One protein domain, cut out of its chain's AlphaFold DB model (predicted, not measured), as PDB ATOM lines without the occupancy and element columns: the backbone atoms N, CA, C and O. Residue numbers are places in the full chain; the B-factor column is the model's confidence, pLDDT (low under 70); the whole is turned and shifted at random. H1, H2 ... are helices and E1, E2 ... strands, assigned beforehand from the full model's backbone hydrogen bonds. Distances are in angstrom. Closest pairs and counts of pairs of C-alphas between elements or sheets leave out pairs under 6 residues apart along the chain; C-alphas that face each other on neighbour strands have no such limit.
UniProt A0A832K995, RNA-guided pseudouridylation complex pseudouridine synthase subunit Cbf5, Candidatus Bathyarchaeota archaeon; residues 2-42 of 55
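AT A GLANCE: This is residues 2 to 42 of the 55 residues of the protein "RNA-guided pseudouridylation complex pseudouridine synthase subunit Cbf5" of Candidatus Bathyarchaeota archaeon (UniProt A0A832K995). The model is an open arch: a two-stranded antiparallel ribbon, E1 beside E2, makes its top, and one short helix, H1, sits at one foot in the connection between the two strands. Residues 2 to 9 and 36 to 42, which bear no named element, extend from the other end of the ribbon and bend away from it, and the space under the arch is empty. The printed part has 41 residues, with one named helix and two named strands in the order E1, H1, E2 along the chain; the class is mixed, helices and strands, with under half of the residues in named elements. The whole is loose, with a radius of gyration of the C-alphas of 11.8 A, and its C-alphas span 30 by 21 by 15 A along the three main axes.

HOW THE PARTS SIT: After residues 2 to 9 comes strand E1, residues 10 to 14. Its neighbour in the sheet is E2, residues 30 to 35. The two are antiparallel, with 156 degrees between their N-to-C directions. Among the C-alphas that face each other are those of Gly 10 and Val 35, 4.3 A apart, those of Gly 12 and Ile 32, 4.1 A apart, and those of Ala 14 and Ala 30, 4.4 A apart. Across the pair, N 11 and O 34 are within hydrogen-bond range at 2.9 A, and so are N 31 and O 13, also at 2.9 A. O 11 is within range of both N 33, at 3.0 A, and N 34, at 3.1 A. Between the strands along the chain comes H1, residues 18 to 23, in which every O i to N i+4 pair is within hydrogen-bond range. A tight link of 3 residues joins E1 to H1, and a short link of 6 residues joins H1 to E2.

IN THESE COORDINATES: E1 runs from Gly 10, with its C-alpha at (18.302, -35.939, -30.232), to Ala 14, and its first and last C-alphas are 12.4 A apart. H1 runs from Ala 18, with its C-alpha at (0.778, -37.094, -34.888), to Glu 23, and measures 8.9 A from first to last C-alpha. E2, the longest strand with 6 residues, runs from Ala 30 to Val 35, whose C-alpha is at (21.364, -32.923, -30.240), and measures 12.7 A from first to last C-alpha.

THE WHOLE: The two C-alphas farthest apart are those of Arg 19 and Asn 40, at 31.4 A. The C-alphas of Phe 2 and Tyr 42, the first and last printed residues, are 12.3 A apart. The printed part has no cut, and neither of its two links is long. The mean pLDDT of the printed part is 97.1, and no printed residue is under 70.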
ATOM      1  N   PHE A   2      14.928 -40.015 -34.069       97.56
ATOM      2  CA  PHE A   2      15.737 -41.203 -34.347       97.56
ATOM      3  C   PHE A   2      15.995 -41.364 -35.848       97.56
ATOM      4  O   PHE A   2      15.255 -40.810 -36.663       97.56
ATOM      5  N   THR A   3      17.022 -42.133 -36.205       97.69
ATOM      6  CA  THR A   3      17.212 -42.639 -37.572       97.69
ATOM      7  C   THR A   3      16.261 -43.810 -37.843       97.69
ATOM      8  O   THR A   3      15.699 -44.398 -36.918       97.69
ATOM      9  N   LEU A   4      16.127 -44.220 -39.111       97.88
ATOM     10  CA  LEU A   4      15.395 -45.447 -39.468       97.88
ATOM     11  C   LEU A   4      16.066 -46.731 -38.948       97.88
ATOM     12  O   LEU A   4      15.431 -47.778 -38.922       97.88
ATOM     13  N   LYS A   5      17.332 -46.658 -38.515       97.62
ATOM     14  CA  LYS A   5      18.041 -47.764 -37.852       97.62
ATOM     15  C   LYS A   5      17.794 -47.806 -36.339       97.62
ATOM     16  O   LYS A   5      18.305 -48.696 -35.672       97.62
ATOM     17  N   GLY A   6      17.053 -46.840 -35.791       97.31
ATOM     18  CA  GLY A   6      16.799 -46.724 -34.355       97.31
ATOM     19  C   GLY A   6      17.883 -45.979 -33.567       97.31
ATOM     20  O   GLY A   6      17.836 -45.968 -32.342       97.31
ATOM     21  N   GLU A   7      18.845 -45.325 -34.223       97.94
ATOM     22  CA  GLU A   7      19.874 -44.539 -33.528       97.94
ATOM     23  C   GLU A   7      19.295 -43.205 -33.040       97.94
ATOM     24  O   GLU A   7      18.534 -42.543 -33.751       97.94
ATOM     25  N   VAL A   8      19.678 -42.771 -31.839       97.50
ATOM     26  CA  VAL A   8      19.268 -41.474 -31.283       97.50
ATOM     27  C   VAL A   8      19.951 -40.328 -32.028       97.50
ATOM     28  O   VAL A   8      21.174 -40.237 -32.056       97.50
ATOM     29  N   ILE A   9      19.152 -39.399 -32.560       97.81
ATOM     30  CA  ILE A   9      19.643 -38.116 -33.085       97.81
ATOM     31  C   ILE A   9      19.622 -37.061 -31.975       97.81
ATOM     32  O   ILE A   9      20.607 -36.358 -31.741       97.81
ATOM     33  N   GLY A  10      18.497 -36.953 -31.262       97.50
ATOM     34  CA  GLY A  10      18.302 -35.939 -30.232       97.50
ATOM     35  C   GLY A  10      16.884 -35.880 -29.669       97.50
ATOM     36  O   GLY A  10      16.006 -36.675 -30.031       97.50
ATOM     37  N   MET A  11      16.671 -34.906 -28.787       97.56
ATOM     38  CA  MET A  11      15.414 -34.642 -28.086       97.56
ATOM     39  C   MET A  11      14.881 -33.247 -28.419       97.56
ATOM     40  O   MET A  11      15.643 -32.302 -28.644       97.56
ATOM     41  N   GLY A  12      13.559 -33.122 -28.430       97.06
ATOM     42  CA  GLY A  12      12.876 -31.904 -28.829       97.06
ATOM     43  C   GLY A  12      11.392 -31.937 -28.499       97.06
ATOM     44  O   GLY A  12      10.866 -32.974 -28.089       97.06
ATOM     45  N   LYS A  13      10.733 -30.798 -28.689       98.12
ATOM     46  CA  LYS A  13       9.296 -30.634 -28.499       98.12
ATOM     47  C   LYS A  13       8.581 -30.802 -29.838       98.12
ATOM     48  O   LYS A  13       8.995 -30.229 -30.843       98.12
ATOM     49  N   ALA A  14       7.508 -31.587 -29.854       97.81
ATOM     50  CA  ALA A  14       6.633 -31.673 -31.019       97.81
ATOM     51  C   ALA A  14       5.855 -30.358 -31.181       97.81
ATOM     52  O   ALA A  14       5.277 -29.857 -30.214       97.81
ATOM     53  N   LEU A  15       5.866 -29.804 -32.393       98.06
ATOM     54  CA  LEU A  15       5.086 -28.619 -32.766       98.06
ATOM     55  C   LEU A  15       3.794 -28.989 -33.503       98.06
ATOM     56  O   LEU A  15       2.886 -28.172 -33.589       98.06
ATOM     57  N   MET A  16       3.723 -30.217 -34.016       97.75
ATOM     58  CA  MET A  16       2.558 -30.795 -34.675       97.75
ATOM     59  C   MET A  16       2.097 -32.038 -33.916       97.75
ATOM     60  O   MET A  16       2.909 -32.782 -33.356       97.75
ATOM     61  N   SER A  17       0.791 -32.286 -33.923       98.00
ATOM     62  CA  SER A  17       0.229 -33.563 -33.491       98.00
ATOM     63  C   SER A  17       0.589 -34.686 -34.472       98.00
ATOM     64  O   SER A  17       0.920 -34.444 -35.633       98.00
ATOM     65  N   ALA A  18       0.477 -35.943 -34.034       97.25
ATOM     66  CA  ALA A  18       0.778 -37.094 -34.888       97.25
ATOM     67  C   ALA A  18      -0.070 -37.125 -36.174       97.25
ATOM     68  O   ALA A  18       0.431 -37.489 -37.236       97.25
ATOM     69  N   ARG A  19      -1.341 -36.710 -36.085       97.81
ATOM     70  CA  ARG A  19      -2.246 -36.643 -37.237       97.81
ATOM     71  C   ARG A  19      -1.828 -35.552 -38.218       97.81
ATOM     72  O   ARG A  19      -1.720 -35.821 -39.408       97.81
ATOM     73  N   GLU A  20      -1.536 -34.353 -37.720       97.31
ATOM     74  CA  GLU A  20      -1.073 -33.243 -38.560       97.31
ATOM     75  C   GLU A  20       0.249 -33.576 -39.253       97.31
ATOM     76  O   GLU A  20       0.396 -33.297 -40.437       97.31
ATOM     77  N   MET A  21       1.188 -34.229 -38.558       97.06
ATOM     78  CA  MET A  21       2.446 -34.682 -39.164       97.06
ATOM     79  C   MET A  21       2.238 -35.679 -40.308       97.06
ATOM     80  O   MET A  21       3.055 -35.725 -41.222       97.06
ATOM     81  N   LEU A  22       1.181 -36.495 -40.239       97.56
ATOM     82  CA  LEU A  22       0.864 -37.487 -41.262       97.56
ATOM     83  C   LEU A  22       0.184 -36.855 -42.487       97.56
ATOM     84  O   LEU A  22       0.432 -37.285 -43.610       97.56
ATOM     85  N   GLU A  23      -0.671 -35.853 -42.274       97.88
ATOM     86  CA  GLU A  23      -1.450 -35.196 -43.333       97.88
ATOM     87  C   GLU A  23      -0.692 -34.027 -44.000       97.88
ATOM     88  O   GLU A  23      -0.914 -33.725 -45.175       97.88
ATOM     89  N   ALA A  24       0.216 -33.357 -43.282       97.12
ATOM     90  CA  ALA A  24       0.932 -32.185 -43.780       97.12
ATOM     91  C   ALA A  24       2.079 -32.547 -44.741       97.12
ATOM     92  O   ALA A  24       2.950 -33.356 -44.441       97.12
ATOM     93  N   SER A  25       2.154 -31.853 -45.881       96.94
ATOM     94  CA  SER A  25       3.262 -31.985 -46.846       96.94
ATOM     95  C   SER A  25       4.440 -31.039 -46.580       96.94
ATOM     96  O   SER A  25       5.505 -31.181 -47.183       96.94
ATOM     97  N   LYS A  26       4.253 -30.040 -45.708       96.62
ATOM     98  CA  LYS A  26       5.249 -29.013 -45.374       96.62
ATOM     99  C   LYS A  26       4.998 -28.421 -43.986       96.62
ATOM    100  O   LYS A  26       3.869 -28.409 -43.510       96.62
ATOM    101  N   GLY A  27       6.048 -27.854 -43.395       96.75
ATOM    102  CA  GLY A  27       6.025 -27.204 -42.080       96.75
ATOM    103  C   GLY A  27       7.094 -27.766 -41.143       96.75
ATOM    104  O   GLY A  27       7.793 -28.719 -41.488       96.75
ATOM    105  N   VAL A  28       7.255 -27.152 -39.968       97.12
ATOM    106  CA  VAL A  28       8.208 -27.614 -38.945       97.12
ATOM    107  C   VAL A  28       7.477 -28.532 -37.970       97.12
ATOM    108  O   VAL A  28       6.622 -28.076 -37.219       97.12
ATOM    109  N   ALA A  29       7.812 -29.822 -37.979       97.50
ATOM    110  CA  ALA A  29       7.133 -30.817 -37.146       97.50
ATOM    111  C   ALA A  29       7.608 -30.828 -35.682       97.50
ATOM    112  O   ALA A  29       6.831 -31.120 -34.772       97.50
ATOM    113  N   ALA A  30       8.884 -30.519 -35.440       97.44
ATOM    114  CA  ALA A  30       9.477 -30.538 -34.109       97.44
ATOM    115  C   ALA A  30      10.584 -29.490 -33.970       97.44
ATOM    116  O   ALA A  30      11.352 -29.249 -34.900       97.44
ATOM    117  N   GLU A  31      10.686 -28.923 -32.776       97.94
ATOM    118  CA  GLU A  31      11.772 -28.051 -32.346       97.94
ATOM    119  C   GLU A  31      12.806 -28.885 -31.582       97.94
ATOM    120  O   GLU A  31      12.463 -29.576 -30.622       97.94
ATOM    121  N   ILE A  32      14.074 -28.866 -32.004       97.75
ATOM    122  CA  ILE A  32      15.142 -29.652 -31.368       97.75
ATOM    123  C   ILE A  32      15.800 -28.832 -30.259       97.75
ATOM    124  O   ILE A  32      16.374 -27.784 -30.526       97.75
ATOM    125  N   HIS A  33      15.780 -29.346 -29.028       97.62
ATOM    126  CA  HIS A  33      16.383 -28.683 -27.863       97.62
ATOM    127  C   HIS A  33      17.789 -29.207 -27.568       97.62
ATOM    128  O   HIS A  33      18.645 -28.477 -27.076       97.62
ATOM    129  N   ARG A  34      18.033 -30.494 -27.836       97.25
ATOM    130  CA  ARG A  34      19.327 -31.128 -27.584       97.25
ATOM    131  C   ARG A  34      19.643 -32.146 -28.663       97.25
ATOM    132  O   ARG A  34      18.918 -33.125 -28.834       97.25
ATOM    133  N   VAL A  35      20.768 -31.941 -29.334       97.31
ATOM    134  CA  VAL A  35      21.364 -32.923 -30.240       97.31
ATOM    135  C   VAL A  35      22.277 -33.838 -29.425       97.31
ATOM    136  O   VAL A  35      23.026 -33.370 -28.570       97.31
ATOM    137  N   ILE A  36      22.163 -35.144 -29.651       97.62
ATOM    138  CA  ILE A  36      22.973 -36.177 -28.991       97.62
ATOM    139  C   ILE A  36      23.959 -36.789 -29.992       97.62
ATOM    140  O   ILE A  36      25.090 -37.093 -29.627       97.62
ATOM    141  N   MET A  37      23.551 -36.939 -31.256       97.38
ATOM    142  CA  MET A  37      24.396 -37.495 -32.310       97.38
ATOM    143  C   MET A  37      25.568 -36.557 -32.653       97.38
ATOM    144  O   MET A  37      25.345 -35.356 -32.836       97.38
ATOM    145  N   PRO A  38      26.801 -37.080 -32.782       96.81
ATOM    146  CA  PRO A  38      27.941 -36.293 -33.237       96.81
ATOM    147  C   PRO A  38      27.721 -35.680 -34.632       96.81
ATOM    148  O   PRO A  38      27.013 -36.250 -35.470       96.81
ATOM    149  N   PRO A  39      28.344 -34.528 -34.933       93.69
ATOM    150  CA  PRO A  39      28.321 -33.986 -36.285       93.69
ATOM    151  C   PRO A  39      28.997 -34.955 -37.268       93.69
ATOM    152  O   PRO A  39      29.928 -35.672 -36.913       93.69
ATOM    153  N   ASN A  40      28.542 -34.947 -38.523       92.19
ATOM    154  CA  ASN A  40      29.060 -35.772 -39.625       92.19
ATOM    155  C   ASN A  40      28.898 -37.301 -39.481       92.19
ATOM    156  O   ASN A  40      29.362 -38.019 -40.362       92.19
ATOM    157  N   THR A  41      28.189 -37.817 -38.466       94.88
ATOM    158  CA  THR A  41      27.793 -39.244 -38.420       94.88
ATOM    159  C   THR A  41      26.973 -39.647 -39.652       94.88
ATOM    160  O   THR A  41      27.148 -40.737 -40.189       94.88
ATOM    161  N   TYR A  42      26.126 -38.737 -40.141       92.75
ATOM    162  CA  TYR A  42      25.467 -38.828 -41.443       92.75
ATOM    163  C   TYR A  42      25.913 -37.647 -42.326       92.75
ATOM    164  O   TYR A  42      25.799 -36.498 -41.885       92.75
TER     165      TYR A  42